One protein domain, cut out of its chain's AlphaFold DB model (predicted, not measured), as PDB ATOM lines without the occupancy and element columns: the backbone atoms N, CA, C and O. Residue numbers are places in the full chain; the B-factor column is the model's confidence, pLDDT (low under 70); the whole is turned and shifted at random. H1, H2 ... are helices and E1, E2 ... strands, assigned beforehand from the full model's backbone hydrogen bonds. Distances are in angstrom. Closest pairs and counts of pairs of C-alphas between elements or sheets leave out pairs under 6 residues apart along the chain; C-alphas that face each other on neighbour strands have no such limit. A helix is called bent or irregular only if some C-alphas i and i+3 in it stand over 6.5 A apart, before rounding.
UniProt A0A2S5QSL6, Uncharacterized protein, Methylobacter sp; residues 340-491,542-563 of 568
ATOM      1  N   LEU A 340      32.078 -18.738 -32.270       65.81
ATOM      2  CA  LEU A 340      31.144 -19.400 -31.337       65.81
ATOM      3  C   LEU A 340      30.712 -20.801 -31.813       65.81
ATOM      4  O   LEU A 340      30.316 -20.980 -32.971       65.81
ATOM      5  N   HIS A 341      30.677 -21.780 -30.899       71.75
ATOM      6  CA  HIS A 341      30.050 -23.082 -31.168       71.75
ATOM      7  C   HIS A 341      28.549 -22.888 -31.433       71.75
ATOM      8  O   HIS A 341      27.909 -22.005 -30.871       71.75
ATOM      9  N   ASP A 342      27.954 -23.743 -32.264       74.06
ATOM     10  CA  ASP A 342      26.544 -23.663 -32.668       74.06
ATOM     11  C   ASP A 342      25.521 -24.031 -31.575       74.06
ATOM     12  O   ASP A 342      24.334 -24.137 -31.881       74.06
ATOM     13  N   LYS A 343      25.962 -24.282 -30.335       80.56
ATOM     14  CA  LYS A 343      25.127 -24.800 -29.245       80.56
ATOM     15  C   LYS A 343      25.609 -24.293 -27.897       80.56
ATOM     16  O   LYS A 343      26.792 -24.399 -27.585       80.56
ATOM     17  N   ILE A 344      24.677 -23.849 -27.062       84.12
ATOM     18  CA  ILE A 344      24.939 -23.526 -25.657       84.12
ATOM     19  C   ILE A 344      24.839 -24.809 -24.823       84.12
ATOM     20  O   ILE A 344      23.904 -25.598 -24.976       84.12
ATOM     21  N   PHE A 345      25.802 -25.021 -23.922       87.31
ATOM     22  CA  PHE A 345      25.766 -26.147 -22.991       87.31
ATOM     23  C   PHE A 345      24.552 -26.049 -22.055       87.31
ATOM     24  O   PHE A 345      24.350 -25.028 -21.397       87.31
ATOM     25  N   GLU A 346      23.768 -27.126 -21.953       88.75
ATOM     26  CA  GLU A 346      22.539 -27.156 -21.146       88.75
ATOM     27  C   GLU A 346      22.785 -26.762 -19.686       88.75
ATOM     28  O   GLU A 346      22.001 -26.001 -19.123       88.75
ATOM     29  N   GLY A 347      23.906 -27.200 -19.101       89.75
ATOM     30  CA  GLY A 347      24.264 -26.865 -17.723       89.75
ATOM     31  C   GLY A 347      24.450 -25.365 -17.477       89.75
ATOM     32  O   GLY A 347      24.194 -24.910 -16.368       89.75
ATOM     33  N   VAL A 348      24.817 -24.577 -18.499       89.62
ATOM     34  CA  VAL A 348      24.888 -23.108 -18.377       89.62
ATOM     35  C   VAL A 348      23.490 -22.536 -18.186       89.62
ATOM     36  O   VAL A 348      23.260 -21.798 -17.237       89.62
ATOM     37  N   LEU A 349      22.545 -22.916 -19.052       91.00
ATOM     38  CA  LEU A 349      21.168 -22.423 -18.988       91.00
ATOM     39  C   LEU A 349      20.434 -22.924 -17.739       91.00
ATOM     40  O   LEU A 349      19.679 -22.162 -17.147       91.00
ATOM     41  N   ALA A 350      20.688 -24.163 -17.312       91.25
ATOM     42  CA  ALA A 350      20.124 -24.720 -16.082       91.25
ATOM     43  C   ALA A 350      20.627 -24.001 -14.818       91.25
ATOM     44  O   ALA A 350      19.919 -23.948 -13.822       91.25
ATOM     45  N   SER A 351      21.833 -23.426 -14.852       92.38
ATOM     46  CA  SER A 351      22.422 -22.712 -13.708       92.38
ATOM     47  C   SER A 351      21.954 -21.267 -13.564       92.38
ATOM     48  O   SER A 351      22.258 -20.623 -12.559       92.38
ATOM     49  N   ILE A 352      21.261 -20.732 -14.569       92.94
ATOM     50  CA  ILE A 352      20.691 -19.390 -14.508       92.94
ATOM     51  C   ILE A 352      19.379 -19.484 -13.721       92.94
ATOM     52  O   ILE A 352      18.509 -20.261 -14.104       92.94
ATOM     53  N   PRO A 353      19.192 -18.724 -12.633       91.50
ATOM     54  CA  PRO A 353      17.905 -18.686 -11.955       91.50
ATOM     55  C   PRO A 353      16.850 -17.981 -12.814       91.50
ATOM     56  O   PRO A 353      17.125 -16.977 -13.474       91.50
ATOM     57  N   HIS A 354      15.622 -18.493 -12.789       85.62
ATOM     58  CA  HIS A 354      14.467 -17.929 -13.498       85.62
ATOM     59  C   HIS A 354      14.157 -16.468 -13.122       85.62
ATOM     60  O   HIS A 354      13.617 -15.698 -13.920       85.62
ATOM     61  N   ASP A 355      14.414 -16.108 -11.870       84.19
ATOM     62  CA  ASP A 355      14.069 -14.819 -11.289       84.19
ATOM     63  C   ASP A 355      15.133 -13.745 -11.514       84.19
ATOM     64  O   ASP A 355      14.888 -12.607 -11.150       84.19
ATOM     65  N   VAL A 356      16.250 -14.032 -12.178       86.69
ATOM     66  CA  VAL A 356      17.265 -13.016 -12.486       86.69
ATOM     67  C   VAL A 356      16.712 -11.953 -13.442       86.69
ATOM     68  O   VAL A 356      16.010 -12.268 -14.405       86.69
ATOM     69  N   PHE A 357      17.040 -10.681 -13.187       84.62
ATOM     70  CA  PHE A 357      16.587  -9.563 -14.018       84.62
ATOM     71  C   PHE A 357      17.074  -9.678 -15.455       84.62
ATOM     72  O   PHE A 357      16.269  -9.548 -16.373       84.62
ATOM     73  N   ALA A 358      18.372  -9.882 -15.652       81.81
ATOM     74  CA  ALA A 358      18.953  -9.992 -16.976       81.81
ATOM     75  C   ALA A 358      20.042 -11.059 -16.992       81.81
ATOM     76  O   ALA A 358      20.859 -11.126 -16.081       81.81
ATOM     77  N   ALA A 359      20.092 -11.884 -18.027       84.50
ATOM     78  CA  ALA A 359      21.185 -12.825 -18.217       84.50
ATOM     79  C   ALA A 359      21.560 -12.923 -19.691       84.50
ATOM     80  O   ALA A 359      20.684 -12.967 -20.549       84.50
ATOM     81  N   VAL A 360      22.858 -13.001 -19.978       80.25
ATOM     82  CA  VAL A 360      23.389 -13.240 -21.323       80.25
ATOM     83  C   VAL A 360      24.232 -14.500 -21.278       80.25
ATOM     84  O   VAL A 360      25.171 -14.584 -20.491       80.25
ATOM     85  N   ALA A 361      23.898 -15.470 -22.121       82.69
ATOM     86  CA  ALA A 361      24.598 -16.736 -22.259       82.69
ATOM     87  C   ALA A 361      25.168 -16.885 -23.668       82.69
ATOM     88  O   ALA A 361      24.576 -16.463 -24.663       82.69
ATOM     89  N   THR A 362      26.335 -17.504 -23.746       77.94
ATOM     90  CA  THR A 362      27.126 -17.545 -24.971       77.94
ATOM     91  C   THR A 362      28.064 -18.739 -24.955       77.94
ATOM     92  O   THR A 362      28.550 -19.145 -23.898       77.94
ATOM     93  N   SER A 363      28.293 -19.342 -26.119       74.88
ATOM     94  CA  SER A 363      29.096 -20.557 -26.218       74.88
ATOM     95  C   SER A 363      30.574 -20.271 -26.494       74.88
ATOM     96  O   SER A 363      30.974 -20.021 -27.629       74.88
ATOM     97  N   PHE A 364      31.408 -20.367 -25.457       67.94
ATOM     98  CA  PHE A 364      32.856 -20.185 -25.560       67.94
ATOM     99  C   PHE A 364      33.638 -21.316 -24.895       67.94
ATOM    100  O   PHE A 364      33.134 -22.013 -24.012       67.94
ATOM    101  N   ARG A 365      34.928 -21.386 -25.241       66.31
ATOM    102  CA  ARG A 365      35.956 -22.080 -24.466       66.31
ATOM    103  C   ARG A 365      36.748 -21.069 -23.638       66.31
ATOM    104  O   ARG A 365      37.480 -20.255 -24.196       66.31
ATOM    105  N   ILE A 366      36.655 -21.175 -22.317       63.88
ATOM    106  CA  ILE A 366      37.568 -20.507 -21.381       63.88
ATOM    107  C   ILE A 366      38.450 -21.607 -20.776       63.88
ATOM    108  O   ILE A 366      37.908 -22.571 -20.238       63.88
ATOM    109  N   PRO A 367      39.787 -21.550 -20.909       66.12
ATOM    110  CA  PRO A 367      40.669 -22.473 -20.205       66.12
ATOM    111  C   PRO A 367      40.677 -22.170 -18.703       66.12
ATOM    112  O   PRO A 367      40.872 -21.027 -18.295       66.12
ATOM    113  N   ALA A 368      40.563 -23.201 -17.868       65.12
ATOM    114  CA  ALA A 368      40.662 -23.040 -16.416       65.12
ATOM    115  C   ALA A 368      42.075 -22.631 -15.948       65.12
ATOM    116  O   ALA A 368      42.247 -22.148 -14.830       65.12
ATOM    117  N   THR A 369      43.077 -22.791 -16.817       69.06
ATOM    118  CA  THR A 369      44.507 -22.564 -16.564       69.06
ATOM    119  C   THR A 369      44.998 -21.142 -16.844       69.06
ATOM    120  O   THR A 369      46.206 -20.920 -16.800       69.06
ATOM    121  N   LEU A 370      44.113 -20.195 -17.170       67.31
ATOM    122  CA  LEU A 370      44.514 -18.805 -17.407       67.31
ATOM    123  C   LEU A 370      45.222 -18.213 -16.170       67.31
ATOM    124  O   LEU A 370      44.864 -18.453 -15.026       67.31
ATOM    125  N   THR A 371      46.270 -17.428 -16.351       69.81
ATOM    126  CA  THR A 371      46.872 -16.683 -15.234       69.81
ATOM    127  C   THR A 371      46.169 -15.335 -15.048       69.81
ATOM    128  O   THR A 371      45.419 -14.883 -15.913       69.81
ATOM    129  N   SER A 372      46.403 -14.649 -13.924       62.81
ATOM    130  CA  SER A 372      45.932 -13.262 -13.757       62.81
ATOM    131  C   SER A 372      46.504 -12.323 -14.826       62.81
ATOM    132  O   SER A 372      45.820 -11.393 -15.240       62.81
ATOM    133  N   GLU A 373      47.728 -12.584 -15.294       69.12
ATOM    134  CA  GLU A 373      48.357 -11.856 -16.400       69.12
ATOM    135  C   GLU A 373      47.661 -12.170 -17.732       69.12
ATOM    136  O   GLU A 373      47.369 -11.251 -18.490       69.12
ATOM    137  N   ASP A 374      47.294 -13.433 -17.981       68.75
ATOM    138  CA  ASP A 374      46.509 -13.802 -19.166       68.75
ATOM    139  C   ASP A 374      45.133 -13.132 -19.163       68.75
ATOM    140  O   ASP A 374      44.674 -12.699 -20.213       68.75
ATOM    141  N   TRP A 375      44.490 -12.989 -18.000       62.00
ATOM    142  CA  TRP A 375      43.234 -12.243 -17.867       62.00
ATOM    143  C   TRP A 375      43.409 -10.741 -18.070       62.00
ATOM    144  O   TRP A 375      42.585 -10.127 -18.742       62.00
ATOM    145  N   GLN A 376      44.469 -10.143 -17.520       61.78
ATOM    146  CA  GLN A 376      44.787  -8.733 -17.767       61.78
ATOM    147  C   GLN A 376      45.038  -8.488 -19.250       61.78
ATOM    148  O   GLN A 376      44.484  -7.549 -19.812       61.78
ATOM    149  N   LYS A 377      45.789  -9.386 -19.890       65.19
ATOM    150  CA  LYS A 377      46.055  -9.355 -21.322       65.19
ATOM    151  C   LYS A 377      44.792  -9.583 -22.147       65.19
ATOM    152  O   LYS A 377      44.568  -8.882 -23.118       65.19
ATOM    153  N   LEU A 378      43.926 -10.513 -21.751       59.72
ATOM    154  CA  LEU A 378      42.642 -10.748 -22.413       59.72
ATOM    155  C   LEU A 378      41.690  -9.553 -22.242       59.72
ATOM    156  O   LEU A 378      40.906  -9.252 -23.136       59.72
ATOM    157  N   SER A 379      41.775  -8.851 -21.112       55.44
ATOM    158  CA  SER A 379      41.026  -7.625 -20.850       55.44
ATOM    159  C   SER A 379      41.569  -6.409 -21.603       55.44
ATOM    160  O   SER A 379      40.779  -5.515 -21.898       55.44
ATOM    161  N   SER A 380      42.877  -6.333 -21.869       56.94
ATOM    162  CA  SER A 380      43.508  -5.203 -22.568       56.94
ATOM    163  C   SER A 380      43.576  -5.401 -24.080       56.94
ATOM    164  O   SER A 380      43.326  -4.468 -24.839       56.94
ATOM    165  N   ASP A 381      43.894  -6.619 -24.509       59.91
ATOM    166  CA  ASP A 381      44.224  -6.971 -25.890       59.91
ATOM    167  C   ASP A 381      43.091  -7.774 -26.554       59.91
ATOM    168  O   ASP A 381      43.125  -8.018 -27.762       59.91
ATOM    169  N   GLY A 382      42.084  -8.186 -25.776       51.94
ATOM    170  CA  GLY A 382      41.033  -9.088 -26.226       51.94
ATOM    171  C   GLY A 382      41.508 -10.547 -26.359       51.94
ATOM    172  O   GLY A 382      42.649 -10.897 -26.045       51.94
ATOM    173  N   PRO A 383      40.629 -11.452 -26.813       53.72
ATOM    174  CA  PRO A 383      40.962 -12.836 -27.107       53.72
ATOM    175  C   PRO A 383      41.909 -12.903 -28.314       53.72
ATOM    176  O   PRO A 383      41.877 -12.034 -29.190       53.72
ATOM    177  N   PRO A 384      42.718 -13.967 -28.433       56.00
ATOM    178  CA  PRO A 384      43.553 -14.168 -29.610       56.00
ATOM    179  C   PRO A 384      42.703 -14.278 -30.889       56.00
ATOM    180  O   PRO A 384      41.658 -14.923 -30.891       56.00
ATOM    181  N   GLN A 385      43.200 -13.732 -32.007       55.22
ATOM    182  CA  GLN A 385      42.534 -13.761 -33.326       55.22
ATOM    183  C   GLN A 385      42.313 -15.178 -33.901       55.22
ATOM    184  O   GLN A 385      41.657 -15.347 -34.925       55.22
ATOM    185  N   SER A 386      42.886 -16.215 -33.285       54.28
ATOM    186  CA  SER A 386      42.736 -17.617 -33.690       54.28
ATOM    187  C   SER A 386      42.572 -18.498 -32.449       54.28
ATOM    188  O   SER A 386      43.549 -19.092 -31.984       54.28
ATOM    189  N   PRO A 387      41.368 -18.543 -31.856       52.31
ATOM    190  CA  PRO A 387      41.112 -19.379 -30.693       52.31
ATOM    191  C   PRO A 387      41.149 -20.874 -31.066       52.31
ATOM    192  O   PRO A 387      40.931 -21.232 -32.229       52.31
ATOM    193  N   PRO A 388      41.429 -21.771 -30.100       53.66
ATOM    194  CA  PRO A 388      41.280 -23.211 -30.305       53.66
ATOM    195  C   PRO A 388      39.856 -23.563 -30.766       53.66
ATOM    196  O   PRO A 388      38.907 -22.832 -30.488       53.66
ATOM    197  N   GLY A 389      39.720 -24.688 -31.475       55.34
ATOM    198  CA  GLY A 389      38.451 -25.124 -32.068       55.34
ATOM    199  C   GLY A 389      37.302 -25.273 -31.055       55.34
ATOM    200  O   GLY A 389      37.553 -25.446 -29.858       55.34
ATOM    201  N   PRO A 390      36.044 -25.208 -31.529       56.19
ATOM    202  CA  PRO A 390      34.870 -25.177 -30.667       56.19
ATOM    203  C   PRO A 390      34.675 -26.518 -29.937       56.19
ATOM    204  O   PRO A 390      34.692 -27.582 -30.552       56.19
ATOM    205  N   GLU A 391      34.452 -26.456 -28.623       61.53
ATOM    206  CA  GLU A 391      34.025 -27.574 -27.769       61.53
ATOM    207  C   GLU A 391      32.653 -27.228 -27.158       61.53
ATOM    208  O   GLU A 391      32.350 -26.040 -27.011       61.53
ATOM    209  N   PRO A 392      31.802 -28.214 -26.809       62.59
ATOM    210  CA  PRO A 392      30.560 -27.935 -26.091       62.59
ATOM    211  C   PRO A 392      30.901 -27.210 -24.783       62.59
ATOM    212  O   PRO A 392      31.645 -27.735 -23.968       62.59
ATOM    213  N   GLY A 393      30.406 -25.988 -24.595       72.19
ATOM    214  CA  GLY A 393      30.767 -25.122 -23.470       72.19
ATOM    215  C   GLY A 393      29.973 -23.818 -23.486       72.19
ATOM    216  O   GLY A 393      29.197 -23.562 -24.415       72.19
ATOM    217  N   GLY A 394      30.125 -22.998 -22.448       78.69
ATOM    218  CA  GLY A 394      29.497 -21.682 -22.409       78.69
ATOM    219  C   GLY A 394      29.806 -20.860 -21.165       78.69
ATOM    220  O   GLY A 394      30.179 -21.393 -20.120       78.69
ATOM    221  N   LEU A 395      29.639 -19.551 -21.314       78.69
ATOM    222  CA  LEU A 395      29.683 -18.546 -20.260       78.69
ATOM    223  C   LEU A 395      28.290 -17.924 -20.151       78.69
ATOM    224  O   LEU A 395      27.656 -17.670 -21.177       78.69
ATOM    225  N   ALA A 396      27.846 -17.627 -18.935       84.12
ATOM    226  CA  ALA A 396      26.756 -16.687 -18.730       84.12
ATOM    227  C   ALA A 396      27.143 -15.581 -17.753       84.12
ATOM    228  O   ALA A 396      27.814 -15.837 -16.752       84.12
ATOM    229  N   LEU A 397      26.684 -14.370 -18.054       81.69
ATOM    230  CA  LEU A 397      26.672 -13.226 -17.153       81.69
ATOM    231  C   LEU A 397      25.239 -13.001 -16.684       81.69
ATOM    232  O   LEU A 397      24.318 -13.004 -17.499       81.69
ATOM    233  N   LEU A 398      25.064 -12.811 -15.383       87.12
ATOM    234  CA  LEU A 398      23.773 -12.650 -14.739       87.12
ATOM    235  C   LEU A 398      23.758 -11.334 -13.977       87.12
ATOM    236  O   LEU A 398      24.711 -11.012 -13.270       87.12
ATOM    237  N   TRP A 399      22.649 -10.623 -14.094       83.25
ATOM    238  CA  TRP A 399      22.333  -9.429 -13.342       83.25
ATOM    239  C   TRP A 399      21.079  -9.645 -12.546       83.25
ATOM    240  O   TRP A 399      20.000  -9.843 -13.108       83.25
ATOM    241  N   ASP A 400      21.222  -9.563 -11.240       85.25
ATOM    242  CA  ASP A 400      20.114  -9.738 -10.334       85.25
ATOM    243  C   ASP A 400      19.959  -8.510  -9.459       85.25
ATOM    244  O   ASP A 400      20.947  -7.923  -9.036       85.25
ATOM    245  N   PHE A 401      18.727  -8.117  -9.184       77.38
ATOM    246  CA  PHE A 401      18.455  -7.078  -8.204       77.38
ATOM    247  C   PHE A 401      17.863  -7.765  -6.992       77.38
ATOM    248  O   PHE A 401      16.974  -8.596  -7.130       77.38
ATOM    249  N   ASP A 402      18.346  -7.432  -5.802       70.44
ATOM    250  CA  ASP A 402      17.685  -7.860  -4.579       70.44
ATOM    251  C   ASP A 402      17.656  -6.730  -3.549       70.44
ATOM    252  O   ASP A 402      18.449  -5.787  -3.585       70.44
ATOM    253  N   LYS A 403      16.719  -6.825  -2.603       64.88
ATOM    254  CA  LYS A 403      16.580  -5.885  -1.481       64.88
ATOM    255  C   LYS A 403      17.890  -5.646  -0.711       64.88
ATOM    256  O   LYS A 403      18.059  -4.569  -0.142       64.88
ATOM    257  N   ALA A 404      18.788  -6.634  -0.642       64.06
ATOM    258  CA  ALA A 404      20.053  -6.527   0.088       64.06
ATOM    259  C   ALA A 404      21.150  -5.819  -0.729       64.06
ATOM    260  O   ALA A 404      22.069  -5.237  -0.153       64.06
ATOM    261  N   THR A 405      21.032  -5.833  -2.054       62.44
ATOM    262  CA  THR A 405      21.941  -5.223  -3.022       62.44
ATOM    263  C   THR A 405      21.140  -4.389  -4.031       62.44
ATOM    264  O   THR A 405      20.975  -4.783  -5.184       62.44
ATOM    265  N   PRO A 406      20.659  -3.189  -3.640       56.19
ATOM    266  CA  PRO A 406      19.857  -2.326  -4.517       56.19
ATOM    267  C   PRO A 406      20.584  -1.894  -5.800       56.19
ATOM    268  O   PRO A 406      19.942  -1.574  -6.793       56.19
ATOM    269  N   GLY A 407      21.922  -1.894  -5.785       56.66
ATOM    270  CA  GLY A 407      22.763  -1.661  -6.966       56.66
ATOM    271  C   GLY A 407      22.888  -2.867  -7.907       56.66
ATOM    272  O   GLY A 407      23.546  -2.765  -8.938       56.66
ATOM    273  N   GLY A 408      22.264  -3.992  -7.559       71.19
ATOM    274  CA  GLY A 408      22.360  -5.263  -8.258       71.19
ATOM    275  C   GLY A 408      23.541  -6.127  -7.799       71.19
ATOM    276  O   GLY A 408      24.595  -5.635  -7.394       71.19
ATOM    277  N   ALA A 409      23.354  -7.440  -7.873       79.25
ATOM    278  CA  ALA A 409      24.375  -8.463  -7.765       79.25
ATOM    279  C   ALA A 409      24.691  -9.034  -9.154       79.25
ATOM    280  O   ALA A 409      23.816  -9.166 -10.011       79.25
ATOM    281  N   ILE A 410      25.953  -9.395  -9.362       80.62
ATOM    282  CA  ILE A 410      26.447  -9.941 -10.623       80.62
ATOM    283  C   ILE A 410      26.834 -11.397 -10.401       80.62
ATOM    284  O   ILE A 410      27.529 -11.719  -9.433       80.62
ATOM    285  N   GLY A 411      26.389 -12.268 -11.300       84.94
ATOM    286  CA  GLY A 411      26.721 -13.689 -11.325       84.94
ATOM    287  C   GLY A 411      27.462 -14.067 -12.601       84.94
ATOM    288  O   GLY A 411      27.211 -13.505 -13.665       84.94
ATOM    289  N   ILE A 412      28.364 -15.038 -12.500       84.38
ATOM    290  CA  ILE A 412      29.081 -15.624 -13.631       84.38
ATOM    291  C   ILE A 412      28.938 -17.147 -13.566       84.38
ATOM    292  O   ILE A 412      29.139 -17.758 -12.515       84.38
ATOM    293  N   VAL A 413      28.611 -17.759 -14.703       89.00
ATOM    294  CA  VAL A 413      28.541 -19.216 -14.885       89.00
ATOM    295  C   VAL A 413      29.537 -19.617 -15.957       89.00
ATOM    296  O   VAL A 413      29.470 -19.087 -17.061       89.00
ATOM    297  N   ILE A 414      30.423 -20.566 -15.666       85.50
ATOM    298  CA  ILE A 414      31.406 -21.089 -16.624       85.50
ATOM    299  C   ILE A 414      31.226 -22.598 -16.738       85.50
ATOM    300  O   ILE A 414      31.306 -23.306 -15.738       85.50
ATOM    301  N   ALA A 415      31.030 -23.107 -17.951       86.81
ATOM    302  CA  ALA A 415      31.015 -24.542 -18.212       86.81
ATOM    303  C   ALA A 415      32.351 -25.036 -18.778       86.81
ATOM    304  O   ALA A 415      32.888 -24.466 -19.728       86.81
ATOM    305  N   ASN A 416      32.838 -26.146 -18.225       80.69
ATOM    306  CA  ASN A 416      33.992 -26.902 -18.697       80.69
ATOM    307  C   ASN A 416      33.675 -28.415 -18.694       80.69
ATOM    308  O   ASN A 416      34.075 -29.143 -17.782       80.69
ATOM    309  N   PRO A 417      32.911 -28.912 -19.682       79.56
ATOM    310  CA  PRO A 417      32.493 -30.311 -19.700       79.56
ATOM    311  C   PRO A 417      33.591 -31.275 -20.168       79.56
ATOM    312  O   PRO A 417      33.478 -32.469 -19.897       79.56
ATOM    313  N   SER A 418      34.638 -30.800 -20.853       78.50
ATOM    314  CA  SER A 418      35.773 -31.634 -21.268       78.50
ATOM    315  C   SER A 418      36.755 -31.899 -20.124       78.50
ATOM    316  O   SER A 418      37.335 -32.984 -20.065       78.50
ATOM    317  N   GLU A 419      36.884 -30.971 -19.170       79.69
ATOM    318  CA  GLU A 419      37.725 -31.130 -17.978       79.69
ATOM    319  C   GLU A 419      36.997 -30.718 -16.678       79.69
ATOM    320  O   GLU A 419      37.383 -29.733 -16.043       79.69
ATOM    321  N   PRO A 420      35.977 -31.471 -16.214       83.38
ATOM    322  CA  PRO A 420      35.210 -31.114 -15.012       83.38
ATOM    323  C   PRO A 420      36.079 -30.924 -13.762       83.38
ATOM    324  O   PRO A 420      35.865 -30.014 -12.968       83.38
ATOM    325  N   GLN A 421      37.130 -31.734 -13.612       81.81
ATOM    326  CA  GLN A 421      38.086 -31.626 -12.505       81.81
ATOM    327  C   GLN A 421      38.872 -30.304 -12.477       81.81
ATOM    328  O   GLN A 421      39.518 -30.011 -11.471       81.81
ATOM    329  N   ALA A 422      38.868 -29.531 -13.568       79.38
ATOM    330  CA  ALA A 422      39.575 -28.259 -13.670       79.38
ATOM    331  C   ALA A 422      38.707 -27.056 -13.266       79.38
ATOM    332  O   ALA A 422      39.252 -25.998 -12.959       79.38
ATOM    333  N   SER A 423      37.379 -27.199 -13.195       78.75
ATOM    334  CA  SER A 423      36.467 -26.126 -12.770       78.75
ATOM    335  C   SER A 423      36.776 -25.513 -11.392       78.75
ATOM    336  O   SER A 423      36.690 -24.288 -11.280       78.75
ATOM    337  N   PRO A 424      37.215 -26.270 -10.358       77.19
ATOM    338  CA  PRO A 424      37.628 -25.671  -9.087       77.19
ATOM    339  C   PRO A 424      38.741 -24.622  -9.225       77.19
ATOM    340  O   PRO A 424      38.842 -23.722  -8.388       77.19
ATOM    341  N   ALA A 425      39.573 -24.702 -10.274       76.12
ATOM    342  CA  ALA A 425      40.663 -23.753 -10.493       76.12
ATOM    343  C   ALA A 425      40.153 -22.322 -10.718       76.12
ATOM    344  O   ALA A 425      40.862 -21.377 -10.386       76.12
ATOM    345  N   TYR A 426      38.906 -22.130 -11.172       74.69
ATOM    346  CA  TYR A 426      38.326 -20.793 -11.328       74.69
ATOM    347  C   TYR A 426      38.166 -20.024 -10.010       74.69
ATOM    348  O   TYR A 426      38.132 -18.791 -10.022       74.69
ATOM    349  N   ARG A 427      38.161 -20.707  -8.855       75.06
ATOM    350  CA  ARG A 427      38.133 -20.044  -7.539       75.06
ATOM    351  C   ARG A 427      39.331 -19.117  -7.329       75.06
ATOM    352  O   ARG A 427      39.205 -18.141  -6.594       75.06
ATOM    353  N   GLN A 428      40.464 -19.377  -7.989       67.12
ATOM    354  CA  GLN A 428      41.676 -18.561  -7.853       67.12
ATOM    355  C   GLN A 428      41.505 -17.117  -8.347       67.12
ATOM    356  O   GLN A 428      42.278 -16.246  -7.956       67.12
ATOM    357  N   TYR A 429      40.501 -16.850  -9.190       61.22
ATOM    358  CA  TYR A 429      40.230 -15.507  -9.712       61.22
ATOM    359  C   TYR A 429      39.270 -14.705  -8.829       61.22
ATOM    360  O   TYR A 429      39.051 -13.517  -9.073       61.22
ATOM    361  N   LEU A 430      38.677 -15.329  -7.809       63.00
ATOM    362  CA  LEU A 430      37.744 -14.654  -6.922       63.00
ATOM    363  C   LEU A 430      38.497 -13.918  -5.816       63.00
ATOM    364  O   LEU A 430      39.355 -14.483  -5.141       63.00
ATOM    365  N   ARG A 431      38.106 -12.664  -5.559       59.44
ATOM    366  CA  ARG A 431      38.563 -11.934  -4.362       59.44
ATOM    367  C   ARG A 431      38.135 -12.634  -3.070       59.44
ATOM    368  O   ARG A 431      38.854 -12.568  -2.080       59.44
ATOM    369  N   ASN A 432      36.975 -13.292  -3.087       66.75
ATOM    370  CA  ASN A 432      36.493 -14.142  -2.006       66.75
ATOM    371  C   ASN A 432      36.146 -15.528  -2.565       66.75
ATOM    372  O   ASN A 432      35.146 -15.683  -3.265       66.75
ATOM    373  N   GLY A 433      36.967 -16.529  -2.244       63.94
ATOM    374  CA  GLY A 433      36.786 -17.902  -2.722       63.94
ATOM    375  C   GLY A 433      35.532 -18.609  -2.192       63.94
ATOM    376  O   GLY A 433      35.137 -19.620  -2.767       63.94
ATOM    377  N   GLU A 434      34.895 -18.090  -1.134       79.00
ATOM    378  CA  GLU A 434      33.627 -18.615  -0.598       79.00
ATOM    379  C   GLU A 434      32.421 -18.250  -1.476       79.00
ATOM    380  O   GLU A 434      31.384 -18.904  -1.412       79.00
ATOM    381  N   LEU A 435      32.573 -17.244  -2.344       82.31
ATOM    382  CA  LEU A 435      31.550 -16.823  -3.299       82.31
ATOM    383  C   LEU A 435      31.642 -17.572  -4.641       82.31
ATOM    384  O   LEU A 435      31.198 -17.068  -5.675       82.31
ATOM    385  N   GLY A 436      32.233 -18.769  -4.625       85.50
ATOM    386  CA  GLY A 436      32.390 -19.641  -5.784       85.50
ATOM    387  C   GLY A 436      32.053 -21.091  -5.459       85.50
ATOM    388  O   GLY A 436      32.475 -21.616  -4.427       85.50
ATOM    389  N   GLU A 437      31.315 -21.745  -6.352       91.00
ATOM    390  CA  GLU A 437      30.811 -23.107  -6.175       91.00
ATOM    391  C   GLU A 437      30.794 -23.905  -7.478       91.00
ATOM    392  O   GLU A 437      30.987 -23.374  -8.568       91.00
ATOM    393  N   GLU A 438      30.566 -25.209  -7.354       91.12
ATOM    394  CA  GLU A 438      30.494 -26.134  -8.483       91.12
ATOM    395  C   GLU A 438      29.154 -26.859  -8.520       91.12
ATOM    396  O   GLU A 438      28.543 -27.155  -7.489       91.12
ATOM    397  N   CYS A 439      28.713 -27.189  -9.728       90.31
ATOM    398  CA  CYS A 439      27.528 -28.000  -9.950       90.31
ATOM    399  C   CYS A 439      27.682 -28.886 -11.201       90.31
ATOM    400  O   CYS A 439      28.771 -28.986 -11.773       90.31
ATOM    401  N   ALA A 440      26.624 -29.618 -11.572       86.25
ATOM    402  CA  ALA A 440      26.624 -30.563 -12.699       86.25
ATOM    403  C   ALA A 440      27.830 -31.536 -12.691       86.25
ATOM    404  O   ALA A 440      28.508 -31.733 -13.701       86.25
ATOM    405  N   GLY A 441      28.144 -32.110 -11.523       83.25
ATOM    406  CA  GLY A 441      29.275 -33.033 -11.359       83.25
ATOM    407  C   GLY A 441      30.656 -32.382 -11.509       83.25
ATOM    408  O   GLY A 441      31.592 -33.056 -11.928       83.25
ATOM    409  N   GLY A 442      30.775 -31.083 -11.218       85.56
ATOM    410  CA  GLY A 442      32.016 -30.310 -11.351       85.56
ATOM    411  C   GLY A 442      32.220 -29.716 -12.745       85.56
ATOM    412  O   GLY A 442      33.167 -28.980 -12.965       85.56
ATOM    413  N   SER A 443      31.337 -29.988 -13.709       87.06
ATOM    414  CA  SER A 443      31.472 -29.459 -15.077       87.06
ATOM    415  C   SER A 443      31.042 -27.998 -15.225       87.06
ATOM    416  O   SER A 443      31.290 -27.394 -16.267       87.06
ATOM    417  N   VAL A 444      30.402 -27.423 -14.203       89.81
ATOM    418  CA  VAL A 444      29.975 -26.023 -14.187       89.81
ATOM    419  C   VAL A 444      30.483 -25.352 -12.919       89.81
ATOM    420  O   VAL A 444      30.247 -25.834 -11.811       89.81
ATOM    421  N   PHE A 445      31.158 -24.225 -13.103       90.25
ATOM    422  CA  PHE A 445      31.579 -23.315 -12.053       90.25
ATOM    423  C   PHE A 445      30.615 -22.129 -11.968       90.25
ATOM    424  O   PHE A 445      30.230 -21.550 -12.986       90.25
ATOM    425  N   LEU A 446      30.248 -21.762 -10.745       92.06
ATOM    426  CA  LEU A 446      29.342 -20.670 -10.412       92.06
ATOM    427  C   LEU A 446      30.088 -19.672  -9.530       92.06
ATOM    428  O   LEU A 446      30.740 -20.075  -8.569       92.06
ATOM    429  N   ALA A 447      29.951 -18.381  -9.803       87.12
ATOM    430  CA  ALA A 447      30.432 -17.325  -8.919       87.12
ATOM    431  C   ALA A 447      29.436 -16.169  -8.874       87.12
ATOM    432  O   ALA A 447      28.774 -15.886  -9.871       87.12
ATOM    433  N   ALA A 448      29.342 -15.480  -7.738       87.06
ATOM    434  CA  ALA A 448      28.478 -14.310  -7.611       87.06
ATOM    435  C   ALA A 448      29.063 -13.252  -6.676       87.06
ATOM    436  O   ALA A 448      29.869 -13.551  -5.800       87.06
ATOM    437  N   SER A 449      28.621 -12.005  -6.819       78.31
ATOM    438  CA  SER A 449      28.982 -10.924  -5.896       78.31
ATOM    439  C   SER A 449      28.197 -10.954  -4.578       78.31
ATOM    440  O   SER A 449      28.540 -10.218  -3.652       78.31
ATOM    441  N   SER A 450      27.163 -11.799  -4.463       83.81
ATOM    442  CA  SER A 450      26.366 -11.976  -3.245       83.81
ATOM    443  C   SER A 450      26.084 -13.453  -2.955       83.81
ATOM    444  O   SER A 450      25.913 -14.270  -3.862       83.81
ATOM    445  N   GLN A 451      25.987 -13.801  -1.668       87.31
ATOM    446  CA  GLN A 451      25.650 -15.165  -1.247       87.31
ATOM    447  C   GLN A 451      24.232 -15.570  -1.681       87.31
ATOM    448  O   GLN A 451      23.986 -16.734  -1.989       87.31
ATOM    449  N   GLY A 452      23.299 -14.611  -1.707       88.81
ATOM    450  CA  GLY A 452      21.914 -14.848  -2.113       88.81
ATOM    451  C   GLY A 452      21.814 -15.300  -3.568       88.81
ATOM    452  O   GLY A 452      21.194 -16.327  -3.844       88.81
ATOM    453  N   LEU A 453      22.485 -14.583  -4.476       89.75
ATOM    454  CA  LEU A 453      22.535 -14.948  -5.889       89.75
ATOM    455  C   LEU A 453      23.251 -16.291  -6.091       89.75
ATOM    456  O   LEU A 453      22.732 -17.153  -6.798       89.75
ATOM    457  N   LEU A 454      24.378 -16.521  -5.405       91.81
ATOM    458  CA  LEU A 454      25.094 -17.799  -5.485       91.81
ATOM    459  C   LEU A 454      24.208 -18.986  -5.080       91.81
ATOM    460  O   LEU A 454      24.195 -20.008  -5.763       91.81
ATOM    461  N   ASN A 455      23.442 -18.855  -3.993       92.94
ATOM    462  CA  ASN A 455      22.536 -19.911  -3.540       92.94
ATOM    463  C   ASN A 455      21.448 -20.209  -4.582       92.94
ATOM    464  O   ASN A 455      21.243 -21.376  -4.911       92.94
ATOM    465  N   ARG A 456      20.822 -19.178  -5.169       92.12
ATOM    466  CA  ARG A 456      19.825 -19.356  -6.242       92.12
ATOM    467  C   ARG A 456      20.416 -20.046  -7.472       92.12
ATOM    468  O   ARG A 456      19.785 -20.943  -8.024       92.12
ATOM    469  N   MET A 457      21.634 -19.676  -7.880       94.44
ATOM    470  CA  MET A 457      22.338 -20.317  -9.003       94.44
ATOM    471  C   MET A 457      22.601 -21.804  -8.728       94.44
ATOM    472  O   MET A 457      22.414 -22.645  -9.609       94.44
ATOM    473  N   LYS A 458      22.996 -22.151  -7.495       94.56
ATOM    474  CA  LYS A 458      23.183 -23.550  -7.077       94.56
ATOM    475  C   LYS A 458      21.876 -24.328  -7.116       94.56
ATOM    476  O   LYS A 458      21.864 -25.449  -7.616       94.56
ATOM    477  N   GLU A 459      20.802 -23.750  -6.587       93.25
ATOM    478  CA  GLU A 459      19.475 -24.369  -6.586       93.25
ATOM    479  C   GLU A 459      18.978 -24.610  -8.014       93.25
ATOM    480  O   GLU A 459      18.528 -25.717  -8.312       93.25
ATOM    481  N   ALA A 460      19.132 -23.631  -8.910       93.06
ATOM    482  CA  ALA A 460      18.738 -23.757 -10.312       93.06
ATOM    483  C   ALA A 460      19.550 -24.864 -11.002       93.06
ATOM    484  O   ALA A 460      18.979 -25.793 -11.577       93.06
ATOM    485  N   CYS A 461      20.879 -24.855 -10.835       92.75
ATOM    486  CA  CYS A 461      21.750 -25.883 -11.408       92.75
ATOM    487  C   CYS A 461      21.478 -27.289 -10.844       92.75
ATOM    488  O   CYS A 461      21.647 -28.293 -11.536       92.75
ATOM    489  N   ALA A 462      21.057 -27.382  -9.583       90.06
ATOM    490  CA  ALA A 462      20.657 -28.633  -8.945       90.06
ATOM    491  C   ALA A 462      19.210 -29.048  -9.275       90.06
ATOM    492  O   ALA A 462      18.739 -30.050  -8.733       90.06
ATOM    493  N   HIS A 463      18.509 -28.297 -10.133       86.88
ATOM    494  CA  HIS A 463      17.094 -28.480 -10.470       86.88
ATOM    495  C   HIS A 463      16.151 -28.429  -9.251       86.88
ATOM    496  O   HIS A 463      15.109 -29.084  -9.223       86.88
ATOM    497  N   GLN A 464      16.532 -27.676  -8.218       87.19
ATOM    498  CA  GLN A 464      15.732 -27.430  -7.012       87.19
ATOM    499  C   GLN A 464      14.872 -26.168  -7.138       87.19
ATOM    500  O   GLN A 464      13.862 -26.042  -6.446       87.19
ATOM    501  N   SER A 465      15.253 -25.255  -8.031       86.19
ATOM    502  CA  SER A 465      14.483 -24.071  -8.407       86.19
ATOM    503  C   SER A 465      14.325 -23.988  -9.929       86.19
ATOM    504  O   SER A 465      14.908 -24.778 -10.673       86.19
ATOM    505  N   LEU A 466      13.476 -23.066 -10.390       86.88
ATOM    506  CA  LEU A 466      13.213 -22.872 -11.814       86.88
ATOM    507  C   LEU A 466      14.398 -22.187 -12.502       86.88
ATOM    508  O   LEU A 466      14.976 -21.230 -11.980       86.88
ATOM    509  N   SER A 467      14.679 -22.635 -13.718       88.19
ATOM    510  CA  SER A 467      15.670 -22.078 -14.635       88.19
ATOM    511  C   SER A 467      14.995 -21.545 -15.911       88.19
ATOM    512  O   SER A 467      13.824 -21.839 -16.174       88.19
ATOM    513  N   PRO A 468      15.725 -20.821 -16.774       86.56
ATOM    514  CA  PRO A 468      15.339 -20.550 -18.154       86.56
ATOM    515  C   PRO A 468      14.780 -21.722 -18.953       86.56
ATOM    516  O   PRO A 468      13.911 -21.547 -19.808       86.56
ATOM    517  N   LEU A 469      15.264 -22.936 -18.695       86.12
ATOM    518  CA  LEU A 469      14.804 -24.114 -19.424       86.12
ATOM    519  C   LEU A 469      13.354 -24.487 -19.074       86.12
ATOM    520  O   LEU A 469      12.717 -25.220 -19.834       86.12
ATOM    521  N   ASP A 470      12.815 -23.945 -17.980       80.44
ATOM    522  CA  ASP A 470      11.490 -24.263 -17.450       80.44
ATOM    523  C   ASP A 470      10.381 -23.301 -17.929       80.44
ATOM    524  O   ASP A 470       9.202 -23.576 -17.700       80.44
ATOM    525  N   TRP A 471      10.711 -22.217 -18.648       75.25
ATOM    526  CA  TRP A 471       9.817 -21.069 -18.913       75.25
ATOM    527  C   TRP A 471       8.447 -21.337 -19.551       75.25
ATOM    528  O   TRP A 471       7.535 -20.545 -19.356       75.25
ATOM    529  N   GLN A 472       8.269 -22.427 -20.294       65.31
ATOM    530  CA  GLN A 472       6.946 -22.906 -20.738       65.31
ATOM    531  C   GLN A 472       6.897 -24.434 -20.705       65.31
ATOM    532  O   GLN A 472       6.523 -25.068 -21.689       65.31
ATOM    533  N   HIS A 473       7.391 -25.053 -19.629       68.12
ATOM    534  CA  HIS A 473       7.615 -26.507 -19.583       68.12
ATOM    535  C   HIS A 473       8.600 -27.007 -20.663       68.12
ATOM    536  O   HIS A 473       8.497 -28.133 -21.149       68.12
ATOM    537  N   GLY A 474       9.552 -26.160 -21.066       66.75
ATOM    538  CA  GLY A 474      10.599 -26.520 -22.023       66.75
ATOM    539  C   GLY A 474      10.191 -26.525 -23.500       66.75
ATOM    540  O   GLY A 474      10.957 -27.037 -24.314       66.75
ATOM    541  N   VAL A 475       9.047 -25.944 -23.886       78.38
ATOM    542  CA  VAL A 475       8.627 -25.859 -25.307       78.38
ATOM    543  C   VAL A 475       9.691 -25.180 -26.184       78.38
ATOM    544  O   VAL A 475      10.018 -25.683 -27.257       78.38
ATOM    545  N   ASP A 476      10.308 -24.102 -25.696       78.75
ATOM    546  CA  ASP A 476      11.378 -23.385 -26.403       78.75
ATOM    547  C   ASP A 476      12.794 -23.912 -26.091       78.75
ATOM    548  O   ASP A 476      13.784 -23.381 -26.599       78.75
ATOM    549  N   LYS A 477      12.937 -24.988 -25.305       85.12
ATOM    550  CA  LYS A 477      14.249 -25.563 -24.944       85.12
ATOM    551  C   LYS A 477      15.138 -25.857 -26.165       85.12
ATOM    552  O   LYS A 477      16.312 -25.480 -26.129       85.12
ATOM    553  N   PRO A 478      14.638 -26.458 -27.268       86.75
ATOM    554  CA  PRO A 478      15.468 -26.709 -28.447       86.75
ATOM    555  C   PRO A 478      16.020 -25.428 -29.081       86.75
ATOM    556  O   PRO A 478      17.139 -25.433 -29.594       86.75
ATOM    557  N   ARG A 479      15.264 -24.324 -29.027       86.69
ATOM    558  CA  ARG A 479      15.674 -23.023 -29.571       86.69
ATOM    559  C   ARG A 479      16.883 -22.473 -28.818       86.69
ATOM    560  O   ARG A 479      17.839 -22.051 -29.453       86.69
ATOM    561  N   TYR A 480      16.866 -22.521 -27.488       86.69
ATOM    562  CA  TYR A 480      17.973 -21.998 -26.679       86.69
ATOM    563  C   TYR A 480      19.220 -22.879 -26.745       86.69
ATOM    564  O   TYR A 480      20.327 -22.365 -26.871       86.69
ATOM    565  N   LEU A 481      19.052 -24.204 -26.739       85.00
ATOM    566  CA  LEU A 481      20.183 -25.134 -26.832       85.00
ATOM    567  C   LEU A 481      20.864 -25.132 -28.211       85.00
ATOM    568  O   LEU A 481      22.022 -25.528 -28.312       85.00
ATOM    569  N   SER A 482      20.165 -24.703 -29.266       85.69
ATOM    570  CA  SER A 482      20.714 -24.574 -30.628       85.69
ATOM    571  C   SER A 482      21.164 -23.155 -30.991       85.69
ATOM    572  O   SER A 482      21.589 -22.913 -32.122       85.69
ATOM    573  N   ALA A 483      21.049 -22.208 -30.058       85.62
ATOM    574  CA  ALA A 483      21.537 -20.853 -30.247       85.62
ATOM    575  C   ALA A 483      23.050 -20.775 -29.994       85.62
ATOM    576  O   ALA A 483      23.617 -21.592 -29.269       85.62
ATOM    577  N   GLN A 484      23.696 -19.760 -30.574       81.50
ATOM    578  CA  GLN A 484      25.075 -19.385 -30.226       81.50
ATOM    579  C   GLN A 484      25.092 -18.390 -29.062       81.50
ATOM    580  O   GLN A 484      25.988 -18.417 -28.219       81.50
ATOM    581  N   LEU A 485      24.076 -17.524 -29.037       83.06
ATOM    582  CA  LEU A 485      23.869 -16.462 -28.067       83.06
ATOM    583  C   LEU A 485      22.410 -16.477 -27.616       83.06
ATOM    584  O   LEU A 485      21.497 -16.605 -28.442       83.06
ATOM    585  N   ALA A 486      22.201 -16.311 -26.316       86.81
ATOM    586  CA  ALA A 486      20.888 -16.135 -25.724       86.81
ATOM    587  C   ALA A 486      20.919 -14.996 -24.701       86.81
ATOM    588  O   ALA A 486      21.900 -14.830 -23.980       86.81
ATOM    589  N   SER A 487      19.848 -14.217 -24.639       87.00
ATOM    590  CA  SER A 487      19.652 -13.174 -23.640       87.00
ATOM    591  C   SER A 487      18.245 -13.252 -23.083       87.00
ATOM    592  O   SER A 487      17.289 -13.563 -23.796       87.00
ATOM    593  N   PHE A 488      18.127 -12.987 -21.796       87.94
ATOM    594  CA  PHE A 488      16.909 -13.165 -21.036       87.94
ATOM    595  C   PHE A 488      16.718 -11.963 -20.145       87.94
ATOM    596  O   PHE A 488      17.658 -11.559 -19.467       87.94
ATOM    597  N   ILE A 489      15.517 -11.397 -20.153       87.25
ATOM    598  CA  ILE A 489      15.176 -10.244 -19.332       87.25
ATOM    599  C   ILE A 489      13.849 -10.535 -18.644       87.25
ATOM    600  O   ILE A 489      12.819 -10.687 -19.302       87.25
ATOM    601  N   ASN A 490      13.874 -10.608 -17.317       86.62
ATOM    602  CA  ASN A 490      12.694 -10.701 -16.471       86.62
ATOM    603  C   ASN A 490      12.399  -9.311 -15.880       86.62
ATOM    604  O   ASN A 490      12.847  -8.994 -14.770       86.62
ATOM    605  N   PRO A 491      11.653  -8.449 -16.603       78.12
ATOM    606  CA  PRO A 491      11.351  -7.103 -16.123       78.12
ATOM    607  C   PRO A 491      10.549  -7.138 -14.817       78.12
ATOM    608  O   PRO A 491      10.695  -6.244 -13.986       78.12
ATOM    609  N   PHE A 542      11.193 -11.574 -21.452       87.44
ATOM    610  CA  PHE A 542      11.705 -11.300 -22.782       87.44
ATOM    611  C   PHE A 542      12.895 -12.209 -23.045       87.44
ATOM    612  O   PHE A 542      13.874 -12.208 -22.304       87.44
ATOM    613  N   SER A 543      12.787 -13.013 -24.096       88.44
ATOM    614  CA  SER A 543      13.807 -13.981 -24.480       88.44
ATOM    615  C   SER A 543      14.319 -13.674 -25.873       88.44
ATOM    616  O   SER A 543      13.540 -13.518 -26.811       88.44
ATOM    617  N   TYR A 544      15.630 -13.632 -26.017       88.88
ATOM    618  CA  TYR A 544      16.306 -13.373 -27.271       88.88
ATOM    619  C   TYR A 544      17.259 -14.524 -27.541       88.88
ATOM    620  O   TYR A 544      18.018 -14.930 -26.666       88.88
ATOM    621  N   ALA A 545      17.208 -15.084 -28.743       88.50
ATOM    622  CA  ALA A 545      18.109 -16.159 -29.137       88.50
ATOM    623  C   ALA A 545      18.445 -16.036 -30.615       88.50
ATOM    624  O   ALA A 545      17.582 -15.703 -31.431       88.50
ATOM    625  N   GLY A 546      19.693 -16.315 -30.965       85.94
ATOM    626  CA  GLY A 546      20.137 -16.142 -32.336       85.94
ATOM    627  C   GLY A 546      21.592 -16.503 -32.564       85.94
ATOM    628  O   GLY A 546      22.213 -17.265 -31.812       85.94
ATOM    629  N   ARG A 547      22.093 -15.986 -33.682       77.69
ATOM    630  CA  ARG A 547      23.402 -16.297 -34.247       77.69
ATOM    631  C   ARG A 547      24.051 -15.012 -34.730       77.69
ATOM    632  O   ARG A 547      23.376 -14.024 -35.014       77.69
ATOM    633  N   VAL A 548      25.367 -15.047 -34.841       70.75
ATOM    634  CA  VAL A 548      26.137 -13.941 -35.404       70.75
ATOM    635  C   VAL A 548      25.954 -13.978 -36.916       70.75
ATOM    636  O   VAL A 548      26.186 -15.017 -37.537       70.75
ATOM    637  N   ALA A 549      25.484 -12.881 -37.510       64.19
ATOM    638  CA  ALA A 549      25.385 -12.794 -38.961       64.19
ATOM    639  C   ALA A 549      26.796 -12.632 -39.543       64.19
ATOM    640  O   ALA A 549      27.560 -11.776 -39.094       64.19
ATOM    641  N   ASN A 550      27.139 -13.447 -40.544       55.78
ATOM    642  CA  ASN A 550      28.494 -13.500 -41.108       55.78
ATOM    643  C   ASN A 550      28.944 -12.186 -41.770       55.78
ATOM    644  O   ASN A 550      30.143 -11.988 -41.952       55.78
ATOM    645  N   ASP A 551      28.009 -11.295 -42.109       54.06
ATOM    646  CA  ASP A 551      28.270 -10.253 -43.102       54.06
ATOM    647  C   ASP A 551      28.506  -8.857 -42.491       54.06
ATOM    648  O   ASP A 551      29.159  -8.035 -43.127       54.06
ATOM    649  N   ASN A 552      28.070  -8.600 -41.244       55.81
ATOM    650  CA  ASN A 552      28.085  -7.245 -40.655       55.81
ATOM    651  C   ASN A 552      28.741  -7.121 -39.270       55.81
ATOM    652  O   ASN A 552      28.787  -6.019 -38.732       55.81
ATOM    653  N   GLY A 553      29.229  -8.207 -38.661       62.00
ATOM    654  CA  GLY A 553      29.826  -8.105 -37.322       62.00
ATOM    655  C   GLY A 553      28.839  -7.588 -36.264       62.00
ATOM    656  O   GLY A 553      29.207  -6.809 -35.390       62.00
ATOM    657  N   VAL A 554      27.584  -8.033 -36.334       69.88
ATOM    658  CA  VAL A 554      26.557  -7.811 -35.307       69.88
ATOM    659  C   VAL A 554      25.852  -9.140 -35.067       69.88
ATOM    660  O   VAL A 554      25.467  -9.834 -36.018       69.88
ATOM    661  N   ALA A 555      25.680  -9.521 -33.802       73.44
ATOM    662  CA  ALA A 555      24.765 -10.598 -33.460       73.44
ATOM    663  C   ALA A 555      23.348 -10.045 -33.373       73.44
ATOM    664  O   ALA A 555      23.092  -9.142 -32.583       73.44
ATOM    665  N   SER A 556      22.434 -10.608 -34.160       82.56
ATOM    666  CA  SER A 556      21.010 -10.287 -34.082       82.56
ATOM    667  C   SER A 556      20.272 -11.475 -33.483       82.56
ATOM    668  O   SER A 556      20.292 -12.586 -34.024       82.56
ATOM    669  N   LEU A 557      19.659 -11.255 -32.324       84.81
ATOM    670  CA  LEU A 557      18.909 -12.266 -31.593       84.81
ATOM    671  C   LEU A 557      17.420 -11.954 -31.707       84.81
ATOM    672  O   LEU A 557      16.977 -10.884 -31.301       84.81
ATOM    673  N   GLU A 558      16.639 -12.887 -32.240       87.56
ATOM    674  CA  GLU A 558      15.194 -12.708 -32.387       87.56
ATOM    675  C   GLU A 558      14.517 -12.774 -31.013       87.56
ATOM    676  O   GLU A 558      14.749 -13.706 -30.235       87.56
ATOM    677  N   GLY A 559      13.664 -11.803 -30.716       87.38
ATOM    678  CA  GLY A 559      12.971 -11.658 -29.446       87.38
ATOM    679  C   GLY A 559      11.592 -12.317 -29.424       87.38
ATOM    680  O   GLY A 559      10.776 -12.120 -30.324       87.38
ATOM    681  N   LYS A 560      11.281 -13.036 -28.341       85.25
ATOM    682  CA  LYS A 560       9.937 -13.550 -28.034       85.25
ATOM    683  C   LYS A 560       9.547 -13.286 -26.588       85.25
ATOM    684  O   LYS A 560      10.360 -13.446 -25.675       85.25
ATOM    685  N   ALA A 561       8.281 -12.923 -26.398       83.31
ATOM    686  CA  ALA A 561       7.669 -12.788 -25.087       83.31
ATOM    687  C   ALA A 561       7.204 -14.158 -24.600       83.31
ATOM    688  O   ALA A 561       6.443 -14.843 -25.284       83.31
ATOM    689  N   ILE A 562       7.644 -14.533 -23.408       79.94
ATOM    690  CA  ILE A 562       7.256 -15.767 -22.744       79.94
ATOM    691  C   ILE A 562       6.301 -15.410 -21.612       79.94
ATOM    692  O   ILE A 562       6.670 -14.697 -20.679       79.94
ATOM    693  N   SER A 563       5.066 -15.902 -21.696       75.75
ATOM    694  CA  SER A 563       4.136 -15.827 -20.568       75.75
ATOM    695  C   SER A 563       4.657 -16.664 -19.401       75.75
ATOM    696  O   SER A 563       5.065 -17.805 -19.608       75.75
TER     697      SER A 563
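This is residues 340 to 491 and 542 to 563 of the 568 residues of an uncharacterized protein of Methylobacter sp (UniProt A0A2S5QSL6). One long, twisted slab of eight strands runs through the whole, with H4 and the short H1 packed on one face and H3 on the other, near the E4 edge. H2 lies off the sheet, in the stretch that reaches away from E1 and comes back to E2. The 174 printed residues, with five named helices and eight named strands, run H1 E1 H2 E2 E3 H3 E4 E5 H4 H5 E6 E7 E8; the sheet's order is E4 - E5 - E3 - E2 - E1 - E6 - E7 - E8, antiparallel throughout. The class is mixed, helices and strands, and the whole is compact, radius of gyration of the C-alphas 15.7 A, spans 44 by 44 by 31 A.

Start at H1, residues 346 to 350: its height over the sheet is 7.1 A, and it is only just over E2, residues 394 to 402, with 3 C-alphas. Beside E2 find E1, residues 358 to 362, with N 360 and O 397 2.9 A apart. H2, residues 372 to 381, is not on the sheet. E2 and E3, residues 405 to 415, form a hairpin, N 411 to O 398 2.9 A; E3 bends by 60 degrees at residue 408. H3, residues 420 to 429, is irregular, only just, with C-alphas 421 and 424 6.9 A apart; it runs along E5, residues 444 to 448, at 11 degrees on the local plane, closest C-alphas Ser 423 and Phe 445, 5.7 A. E4, residues 436 to 439, forms a hairpin with E5, N 437 to O 446 2.8 A; E3, H3, E4 are a split strand-helix-strand unit, E5 between its strands, with a right-handed crossover. E5 and E3 are antiparallel neighbours, with N 412 and O 447 within hydrogen-bond range at 2.8 A. H4, residues 451 to 461, only just touches H1, with 3 pairs within 8 A, closest C-alphas Ala 350 and Cys 461, 5.1 A; with H4 on one face and H3 on the other, the sheet makes three layers. H5, residues 477 to 481, only grazes the sheet with residues 479 to 481. E6, residues 485 to 489, pairs with E1, N 361 to O 486 2.8 A, and with E7, residues 542 to 548, N 544 to O 487 2.8 A. E7 and E8, residues 554 to 562, form a hairpin, N 560 to O 543 2.8 A. Every O i to N i+4 pair is within hydrogen-bond range in H1, H2, H4 and H5; H3 has 0 of 6, but 6 of 7 O i to N i+3 pairs.

Find C-alpha 346 at (22.539, -27.156, -21.146), where H1 begins. E3 spans 26.2 A, E2 25.5 A, E8 24.4 A, E7 19.4 A, H3 17.2 A and H4 15.3 A from first to last C-alpha. E8 ends at C-alpha 562, (7.256, -15.767, -22.744).

The C-alphas of Glu 373 and Ser 563 are the two farthest apart, 44.6 A. Residues 492 to 541 are not printed; C-alphas 491 and 542 are 7.9 A apart across the cut. The links H2 to E2 and H4 to H5 are long. Mean pLDDT of the printed part is 77.8; 50 residues are under 70, among them residues 364 to 392.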